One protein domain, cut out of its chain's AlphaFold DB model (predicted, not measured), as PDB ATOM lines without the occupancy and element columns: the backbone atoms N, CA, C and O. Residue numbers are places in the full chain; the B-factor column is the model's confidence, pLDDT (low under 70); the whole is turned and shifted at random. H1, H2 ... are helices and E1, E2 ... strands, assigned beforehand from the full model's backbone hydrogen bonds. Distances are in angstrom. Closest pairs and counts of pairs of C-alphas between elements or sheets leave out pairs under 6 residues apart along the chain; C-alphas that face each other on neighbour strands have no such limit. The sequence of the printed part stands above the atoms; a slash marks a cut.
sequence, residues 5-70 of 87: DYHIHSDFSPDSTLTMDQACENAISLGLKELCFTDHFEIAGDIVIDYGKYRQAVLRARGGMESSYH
ATOM      1  N   ASP A   5      15.331  25.032  14.267       86.69
ATOM      2  CA  ASP A   5      16.108  25.359  15.454       86.69
ATOM      3  C   ASP A   5      17.312  24.414  15.518       86.69
ATOM      4  O   ASP A   5      17.169  23.207  15.327       86.69
ATOM      5  N   TYR A   6      18.499  24.987  15.686       88.38
ATOM      6  CA  TYR A   6      19.774  24.277  15.610       88.38
ATOM      7  C   TYR A   6      20.578  24.359  16.914       88.38
ATOM      8  O   TYR A   6      21.773  24.074  16.911       88.38
ATOM      9  N   HIS A   7      19.947  24.780  18.011       88.88
ATOM     10  CA  HIS A   7      20.604  24.907  19.306       88.88
ATOM     11  C   HIS A   7      19.646  24.486  20.423       88.88
ATOM     12  O   HIS A   7      19.032  25.323  21.087       88.88
ATOM     13  N   ILE A   8      19.480  23.176  20.608       87.56
ATOM     14  CA  ILE A   8      18.554  22.614  21.598       87.56
ATOM     15  C   ILE A   8      19.280  21.647  22.520       87.56
ATOM     16  O   ILE A   8      19.945  20.717  22.066       87.56
ATOM     17  N   HIS A   9      19.060  21.834  23.818       88.50
ATOM     18  CA  HIS A   9      19.541  20.961  24.879       88.50
ATOM     19  C   HIS A   9      18.418  20.030  25.328       88.50
ATOM     20  O   HIS A   9      17.321  20.474  25.684       88.50
ATOM     21  N   SER A  10      18.700  18.737  25.314       89.62
ATOM     22  CA  SER A  10      17.847  17.689  25.854       89.62
ATOM     23  C   SER A  10      18.197  17.364  27.309       89.62
ATOM     24  O   SER A  10      19.155  17.891  27.864       89.62
ATOM     25  N   ASP A  11      17.463  16.439  27.916       91.19
ATOM     26  CA  ASP A  11      17.709  15.887  29.252       91.19
ATOM     27  C   ASP A  11      19.035  15.111  29.397       91.19
ATOM     28  O   ASP A  11      19.375  14.653  30.488       91.19
ATOM     29  N   PHE A  12      19.804  14.973  28.314       85.50
ATOM     30  CA  PHE A  12      21.197  14.526  28.358       85.50
ATOM     31  C   PHE A  12      22.186  15.652  28.682       85.50
ATOM     32  O   PHE A  12      23.311  15.365  29.092       85.50
ATOM     33  N   SER A  13      21.780  16.910  28.513       84.62
ATOM     34  CA  SER A  13      22.528  18.089  28.935       84.62
ATOM     35  C   SER A  13      22.237  18.379  30.418       84.62
ATOM     36  O   SER A  13      21.079  18.313  30.831       84.62
ATOM     37  N   PRO A  14      23.241  18.717  31.251       81.56
ATOM     38  CA  PRO A  14      23.056  18.936  32.691       81.56
ATOM     39  C   PRO A  14      22.165  20.142  33.034       81.56
ATOM     40  O   PRO A  14      21.693  20.264  34.163       81.56
ATOM     41  N   ASP A  15      21.945  21.035  32.077       85.94
ATOM     42  CA  ASP A  15      21.186  22.277  32.200       85.94
ATOM     43  C   ASP A  15      19.772  22.202  31.596       85.94
ATOM     44  O   ASP A  15      19.059  23.206  31.571       85.94
ATOM     45  N   SER A  16      19.333  21.025  31.139       88.56
ATOM     46  CA  SER A  16      18.007  20.837  30.551       88.56
ATOM     47  C   SER A  16      17.289  19.621  31.129       88.56
ATOM     48  O   SER A  16      17.881  18.649  31.587       88.56
ATOM     49  N   THR A  17      15.960  19.690  31.124       93.44
ATOM     50  CA  THR A  17      15.066  18.590  31.515       93.44
ATOM     51  C   THR A  17      14.128  18.187  30.376       93.44
ATOM     52  O   THR A  17      13.166  17.455  30.604       93.44
ATOM     53  N   LEU A  18      14.333  18.729  29.173       92.88
ATOM     54  CA  LEU A  18      13.468  18.511  28.016       92.88
ATOM     55  C   LEU A  18      13.875  17.219  27.304       92.88
ATOM     56  O   LEU A  18      14.969  17.145  26.757       92.88
ATOM     57  N   THR A  19      13.014  16.205  27.247       92.44
ATOM     58  CA  THR A  19      13.377  14.982  26.514       92.44
ATOM     59  C   THR A  19      13.411  15.234  25.004       92.44
ATOM     60  O   THR A  19      12.701  16.101  24.485       92.44
ATOM     61  N   MET A  20      14.195  14.444  24.263       88.62
ATOM     62  CA  MET A  20      14.220  14.543  22.796       88.62
ATOM     63  C   MET A  20      12.829  14.349  22.169       88.62
ATOM     64  O   MET A  20      12.475  15.074  21.244       88.62
ATOM     65  N   ASP A  21      12.013  13.435  22.705       87.44
ATOM     66  CA  ASP A  21      10.641  13.198  22.231       87.44
ATOM     67  C   ASP A  21       9.755  14.440  22.438       87.44
ATOM     68  O   ASP A  21       9.066  14.875  21.516       87.44
ATOM     69  N   GLN A  22       9.833  15.071  23.616       91.81
ATOM     70  CA  GLN A  22       9.095  16.303  23.915       91.81
ATOM     71  C   GLN A  22       9.545  17.469  23.031       91.81
ATOM     72  O   GLN A  22       8.716  18.230  22.533       91.81
ATOM     73  N   ALA A  23      10.854  17.622  22.812       89.69
ATOM     74  CA  ALA A  23      11.391  18.636  21.909       89.69
ATOM     75  C   ALA A  23      10.865  18.441  20.479       89.69
ATOM     76  O   ALA A  23      10.431  19.400  19.834       89.69
ATOM     77  N   CYS A  24      10.833  17.192  20.010       85.25
ATOM     78  CA  CYS A  24      10.250  16.823  18.729       85.25
ATOM     79  C   CYS A  24       8.762  17.183  18.657       85.25
ATOM     80  O   CYS A  24       8.378  17.912  17.744       85.25
ATOM     81  N   GLU A  25       7.938  16.748  19.617       87.00
ATOM     82  CA  GLU A  25       6.502  17.070  19.708       87.00
ATOM     83  C   GLU A  25       6.243  18.585  19.692       87.00
ATOM     84  O   GLU A  25       5.402  19.080  18.931       87.00
ATOM     85  N   ASN A  26       7.023  19.345  20.463       90.38
ATOM     86  CA  ASN A  26       6.941  20.801  20.504       90.38
ATOM     87  C   ASN A  26       7.254  21.412  19.136       90.38
ATOM     88  O   ASN A  26       6.487  22.239  18.639       90.38
ATOM     89  N   ALA A  27       8.323  20.968  18.478       86.00
ATOM     90  CA  ALA A  27       8.671  21.418  17.137       86.00
ATOM     91  C   ALA A  27       7.581  21.105  16.106       86.00
ATOM     92  O   ALA A  27       7.333  21.929  15.218       86.00
ATOM     93  N   ILE A  28       6.880  19.972  16.262       82.81
ATOM     94  CA  ILE A  28       5.713  19.640  15.435       82.81
ATOM     95  C   ILE A  28       4.629  20.694  15.607       82.81
ATOM     96  O   ILE A  28       4.132  21.250  14.621       82.81
ATOM     97  N   SER A  29       4.284  20.981  16.862       86.31
ATOM     98  CA  SER A  29       3.225  21.927  17.213       86.31
ATOM     99  C   SER A  29       3.527  23.351  16.721       86.31
ATOM    100  O   SER A  29       2.633  24.048  16.242       86.31
ATOM    101  N   LEU A  30       4.803  23.747  16.736       88.38
ATOM    102  CA  LEU A  30       5.298  25.050  16.277       88.38
ATOM    103  C   LEU A  30       5.460  25.143  14.748       88.38
ATOM    104  O   LEU A  30       5.717  26.222  14.198       88.38
ATOM    105  N   GLY A  31       5.304  24.027  14.031       84.50
ATOM    106  CA  GLY A  31       5.476  23.972  12.583       84.50
ATOM    107  C   GLY A  31       6.924  24.175  12.134       84.50
ATOM    108  O   GLY A  31       7.145  24.652  11.015       84.50
ATOM    109  N   LEU A  32       7.898  23.829  12.985       84.00
ATOM    110  CA  LEU A  32       9.286  23.662  12.560       84.00
ATOM    111  C   LEU A  32       9.364  22.521  11.532       84.00
ATOM    112  O   LEU A  32       8.400  21.783  11.323       84.00
ATOM    113  N   LYS A  33      10.469  22.444  10.796       81.88
ATOM    114  CA  LYS A  33      10.714  21.444   9.742       81.88
ATOM    115  C   LYS A  33      12.029  20.701   9.912       81.88
ATOM    116  O   LYS A  33      12.232  19.703   9.228       81.88
ATOM    117  N   GLU A  34      12.902  21.232  10.762       82.62
ATOM    118  CA  GLU A  34      14.215  20.689  11.087       82.62
ATOM    119  C   GLU A  34      14.525  21.054  12.550       82.62
ATOM    120  O   GLU A  34      14.106  22.114  13.029       82.62
ATOM    121  N   LEU A  35      15.240  20.169  13.240       83.75
ATOM    122  CA  LEU A  35      15.726  20.340  14.608       83.75
ATOM    123  C   LEU A  35      17.133  19.755  14.711       83.75
ATOM    124  O   LEU A  35      17.341  18.656  14.196       83.75
ATOM    125  N   CYS A  36      18.028  20.429  15.431       85.75
ATOM    126  CA  CYS A  36      19.360  19.935  15.775       85.75
ATOM    127  C   CYS A  36      19.566  19.997  17.294       85.75
ATOM    128  O   CYS A  36      19.415  21.064  17.889       85.75
ATOM    129  N   PHE A  37      19.915  18.865  17.909       85.12
ATOM    130  CA  PHE A  37      20.288  18.817  19.324       85.12
ATOM    131  C   PHE A  37      21.786  19.082  19.483       85.12
ATOM    132  O   PHE A  37      22.601  18.519  18.752       85.12
ATOM    133  N   THR A  38      22.137  19.924  20.448       83.81
ATOM    134  CA  THR A  38      23.500  20.388  20.741       83.81
ATOM    135  C   THR A  38      23.777  20.278  22.239       83.81
ATOM    136  O   THR A  38      24.133  21.256  22.889       83.81
ATOM    137  N   ASP A  39      23.553  19.089  22.800       83.25
ATOM    138  CA  ASP A  39      23.761  18.825  24.226       83.25
ATOM    139  C   ASP A  39      25.199  19.116  24.667       83.25
ATOM    140  O   ASP A  39      26.164  18.846  23.939       83.25
ATOM    141  N   HIS A  40      25.354  19.617  25.894       77.38
ATOM    142  CA  HIS A  40      26.676  19.815  26.467       77.38
ATOM    143  C   HIS A  40      27.375  18.476  26.697       77.38
ATOM    144  O   HIS A  40      26.833  17.553  27.304       77.38
ATOM    145  N   PHE A  41      28.629  18.405  26.259       68.62
ATOM    146  CA  PHE A  41      29.549  17.328  26.603       68.62
ATOM    147  C   PHE A  41      30.732  17.960  27.332       68.62
ATOM    148  O   PHE A  41      31.773  18.278  26.753       68.62
ATOM    149  N   GLU A  42      30.542  18.221  28.617       62.94
ATOM    150  CA  GLU A  42      31.601  18.777  29.445       62.94
ATOM    151  C   GLU A  42      32.482  17.642  29.964       62.94
ATOM    152  O   GLU A  42      32.091  16.878  30.840       62.94
ATOM    153  N   ILE A  43      33.719  17.561  29.465       56.03
ATOM    154  CA  ILE A  43      34.784  16.718  30.046       56.03
ATOM    155  C   ILE A  43      35.395  17.435  31.273       56.03
ATOM    156  O   ILE A  43      36.593  17.375  31.535       56.03
ATOM    157  N   ALA A  44      34.579  18.192  32.009       48.19
ATOM    158  CA  ALA A  44      34.974  18.985  33.167       48.19
ATOM    159  C   ALA A  44      34.169  18.531  34.394       48.19
ATOM    160  O   ALA A  44      33.388  19.278  34.968       48.19
ATOM    161  N   GLY A  45      34.341  17.265  34.773       58.78
ATOM    162  CA  GLY A  45      33.698  16.653  35.936       58.78
ATOM    163  C   GLY A  45      33.407  15.172  35.714       58.78
ATOM    164  O   GLY A  45      33.525  14.674  34.597       58.78
ATOM    165  N   ASP A  46      32.986  14.472  36.769       60.84
ATOM    166  CA  ASP A  46      32.613  13.042  36.751       60.84
ATOM    167  C   ASP A  46      31.346  12.732  35.908       60.84
ATOM    168  O   ASP A  46      30.735  11.669  36.043       60.84
ATOM    169  N   ILE A  47      30.912  13.654  35.043       61.03
ATOM    170  CA  ILE A  47      29.727  13.508  34.198       61.03
ATOM    171  C   ILE A  47      30.101  12.652  32.985       61.03
ATOM    172  O   ILE A  47      30.566  13.128  31.952       61.03
ATOM    173  N   VAL A  48      29.891  11.345  33.121       67.31
ATOM    174  CA  VAL A  48      30.016  10.385  32.022       67.31
ATOM    175  C   VAL A  48      28.657  10.236  31.343       67.31
ATOM    176  O   VAL A  48      27.746   9.611  31.889       67.31
ATOM    177  N   ILE A  49      28.514  10.781  30.133       67.12
ATOM    178  CA  ILE A  49      27.329  10.526  29.308       67.12
ATOM    179  C   ILE A  49      27.400   9.097  28.760       67.12
ATOM    180  O   ILE A  49      28.345   8.710  28.071       67.12
ATOM    181  N   ASP A  50      26.362   8.308  29.035       78.25
ATOM    182  CA  ASP A  50      26.170   6.996  28.421       78.25
ATOM    183  C   ASP A  50      25.765   7.177  26.949       78.25
ATOM    184  O   ASP A  50      24.592   7.374  26.613       78.25
ATOM    185  N   TYR A  51      26.757   7.102  26.058       77.75
ATOM    186  CA  TYR A  51      26.557   7.235  24.615       77.75
ATOM    187  C   TYR A  51      25.563   6.204  24.051       77.75
ATOM    188  O   TYR A  51      24.853   6.480  23.082       77.75
ATOM    189  N   GLY A  52      25.470   5.015  24.659       81.81
ATOM    190  CA  GLY A  52      24.505   3.992  24.267       81.81
ATOM    191  C   GLY A  52      23.070   4.450  24.516       81.81
ATOM    192  O   GLY A  52      22.228   4.350  23.617       81.81
ATOM    193  N   LYS A  53      22.802   5.011  25.701       83.38
ATOM    194  CA  LYS A  53      21.500   5.612  26.038       83.38
ATOM    195  C   LYS A  53      21.189   6.829  25.181       83.38
ATOM    196  O   LYS A  53      20.071   6.921  24.679       83.38
ATOM    197  N   TYR A  54      22.172   7.699  24.961       81.62
ATOM    198  CA  TYR A  54      22.020   8.863  24.089       81.62
ATOM    199  C   TYR A  54      21.580   8.432  22.687       81.62
ATOM    200  O   TYR A  54      20.513   8.808  22.206       81.62
ATOM    201  N   ARG A  55      22.330   7.516  22.061       82.69
ATOM    202  CA  ARG A  55      22.016   6.993  20.725       82.69
ATOM    203  C   ARG A  55      20.637   6.331  20.659       82.69
ATOM    204  O   ARG A  55      19.947   6.468  19.652       82.69
ATOM    205  N   GLN A  56      20.230   5.602  21.697       86.19
ATOM    206  CA  GLN A  56      18.889   5.013  21.768       86.19
ATOM    207  C   GLN A  56      17.797   6.088  21.781       86.19
ATOM    208  O   GLN A  56      16.809   5.947  21.062       86.19
ATOM    209  N   ALA A  57      17.972   7.167  22.549       83.56
ATOM    210  CA  ALA A  57      17.022   8.275  22.582       83.56
ATOM    211  C   ALA A  57      16.884   8.951  21.213       83.56
ATOM    212  O   ALA A  57      15.760   9.099  20.737       83.56
ATOM    213  N   VAL A  58      18.000   9.214  20.524       81.44
ATOM    214  CA  VAL A  58      17.999   9.744  19.149       81.44
ATOM    215  C   VAL A  58      17.173   8.867  18.203       81.44
ATOM    216  O   VAL A  58      16.342   9.361  17.442       81.44
ATOM    217  N   LEU A  59      17.378   7.545  18.246       83.19
ATOM    218  CA  LEU A  59      16.661   6.611  17.374       83.19
ATOM    219  C   LEU A  59      15.163   6.528  17.693       83.19
ATOM    220  O   LEU A  59      14.359   6.383  16.770       83.19
ATOM    221  N   ARG A  60      14.778   6.626  18.971       84.62
ATOM    222  CA  ARG A  60      13.365   6.649  19.381       84.62
ATOM    223  C   ARG A  60      12.668   7.926  18.927       84.62
ATOM    224  O   ARG A  60      11.648   7.819  18.248       84.62
ATOM    225  N   ALA A  61      13.263   9.085  19.209       78.50
ATOM    226  CA  ALA A  61      12.741  10.382  18.782       78.50
ATOM    227  C   ALA A  61      12.560  10.418  17.265       78.50
ATOM    228  O   ALA A  61      11.516  10.827  16.753       78.50
ATOM    229  N   ARG A  62      13.533   9.857  16.534       74.00
ATOM    230  CA  ARG A  62      13.433   9.671  15.090       74.00
ATOM    231  C   ARG A  62      12.221   8.822  14.689       74.00
ATOM    232  O   ARG A  62      11.438   9.257  13.849       74.00
ATOM    233  N   GLY A  63      12.046   7.641  15.280       76.50
ATOM    234  CA  GLY A  63      10.917   6.758  14.968       76.50
ATOM    235  C   GLY A  63       9.548   7.393  15.256       76.50
ATOM    236  O   GLY A  63       8.636   7.292  14.433       76.50
ATOM    237  N   GLY A  64       9.407   8.094  16.386       72.81
ATOM    238  CA  GLY A  64       8.163   8.779  16.764       72.81
ATOM    239  C   GLY A  64       7.794   9.915  15.806       72.81
ATOM    240  O   GLY A  64       6.649  10.037  15.359       72.81
ATOM    241  N   MET A  65       8.784  10.711  15.412       67.81
ATOM    242  CA  MET A  65       8.619  11.781  14.434       67.81
ATOM    243  C   MET A  65       8.307  11.262  13.027       67.81
ATOM    244  O   MET A  65       7.409  11.799  12.381       67.81
ATOM    245  N   GLU A  66       8.996  10.218  12.549       69.81
ATOM    246  CA  GLU A  66       8.702   9.592  11.252       69.81
ATOM    247  C   GLU A  66       7.246   9.108  11.204       69.81
ATOM    248  O   GLU A  66       6.540   9.381  10.232       69.81
ATOM    249  N   SER A  67       6.756   8.463  12.268       70.88
ATOM    250  CA  SER A  67       5.352   8.042  12.378       70.88
ATOM    251  C   SER A  67       4.379   9.229  12.331       70.88
ATOM    252  O   SER A  67       3.383   9.187  11.609       70.88
ATOM    253  N   SER A  68       4.707  10.321  13.024       67.12
ATOM    254  CA  SER A  68       3.860  11.518  13.118       67.12
ATOM    255  C   SER A  68       3.831  12.363  11.833       67.12
ATOM    256  O   SER A  68       2.847  13.054  11.566       67.12
ATOM    257  N   TYR A  69       4.887  12.308  11.011       66.62
ATOM    258  CA  TYR A  69       5.066  13.155   9.821       66.62
ATOM    259  C   TYR A  69       4.896  12.465   8.464       66.62
ATOM    260  O   TYR A  69       5.036  13.148   7.448       66.62
ATOM    261  N   HIS A  70       4.532  11.177   8.413       55.88
ATOM    262  CA  HIS A  70       4.403  10.361   7.184       55.88
ATOM    263  C   HIS A  70       3.600  10.997   6.019       55.88
ATOM    264  O   HIS A  70       3.689  10.529   4.888       55.88
TER     265      HIS A  70
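What this domain is: This is residues 5 to 70 of the 87 residues of the protein "PHP family phosphohydrolase, histidinol phosphatase" of Desulfosporosinus orientis (strain ATCC 19365 / DSM 765 / NCIMB 8382 / VKM B-1628 / Singapore I) (UniProt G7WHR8). Two helices, the long H2 and the shorter H1, run side by side the same way, and a small ribbon of two parallel strands, E1 and E2, lies near H1, with E2 the nearer strand. The long loop of residues 38 to 50 reaches far toward one end of the longest axis, and the last residues of H2 lie toward the other. The printed part has 66 residues, with two named helices and two named strands in the order E1, H1, E2, H2; the sheet order is E1, E2, parallel, and the class is mixed, helices and strands. The whole is only just compact, close to loose, with a radius of gyration of the C-alphas of 12.5 A, and its outline is elongated, with spans of 40 by 21 by 16 A.

How they stand to each other: The sheet pairs E1, residues 5 to 8, with E2, residues 34 to 37; they are parallel, with 22 degrees between their directions. C-alphas 6 and 36 face each other at 4.4 A. N 36 and O 5, at 2.9 A, and N 8 and O 36, at 3.4 A, are within hydrogen-bond range. H1, residues 20 to 29, comes closest to E2 at the C-alphas of Ala 27 and Leu 35, 7.6 A apart, one of 2 pairs within 8 A. E1, H1 and E2 form a strand-helix-strand unit, two parallel neighbour strands with a helix between them along the chain, and its crossover is right-handed. H2, residues 51 to 69, touches H1 with its residues 57 to 65 alone. The closest C-alphas of the two helices are those of Asp 21 and Ala 61, 4.9 A apart. H1 and H2 stand at a shallow tilt of 24 degrees and run the same way. E1 and H2 are apart. In H1 and H2 every O i to N i+4 pair is within hydrogen-bond range.

Where its parts are: E1 begins at C-alpha 5, (16.108, 25.359, 15.454), and is 7.2 A from first to last C-alpha. E2 is 10.4 A long and ends at C-alpha 37, (20.288, 18.817, 19.324). H1 is 14.4 A long. H2, the longest helix with 19 residues, measures 26.8 A and ends at C-alpha 69, (5.066, 13.155, 9.821).

The domain as a whole: The two C-alphas farthest apart in the domain are those of Gly 45 and His 70, 41.5 A. The links E1 to H1, 11 residues, and E2 to H2, 13 residues, are long, and the link H1 to E2, 4 residues, is tight. The printed part has no cut. The mean pLDDT of the printed part is 80.0; residues 41 to 49, 65 to 66 and 68 to 70 are under 70.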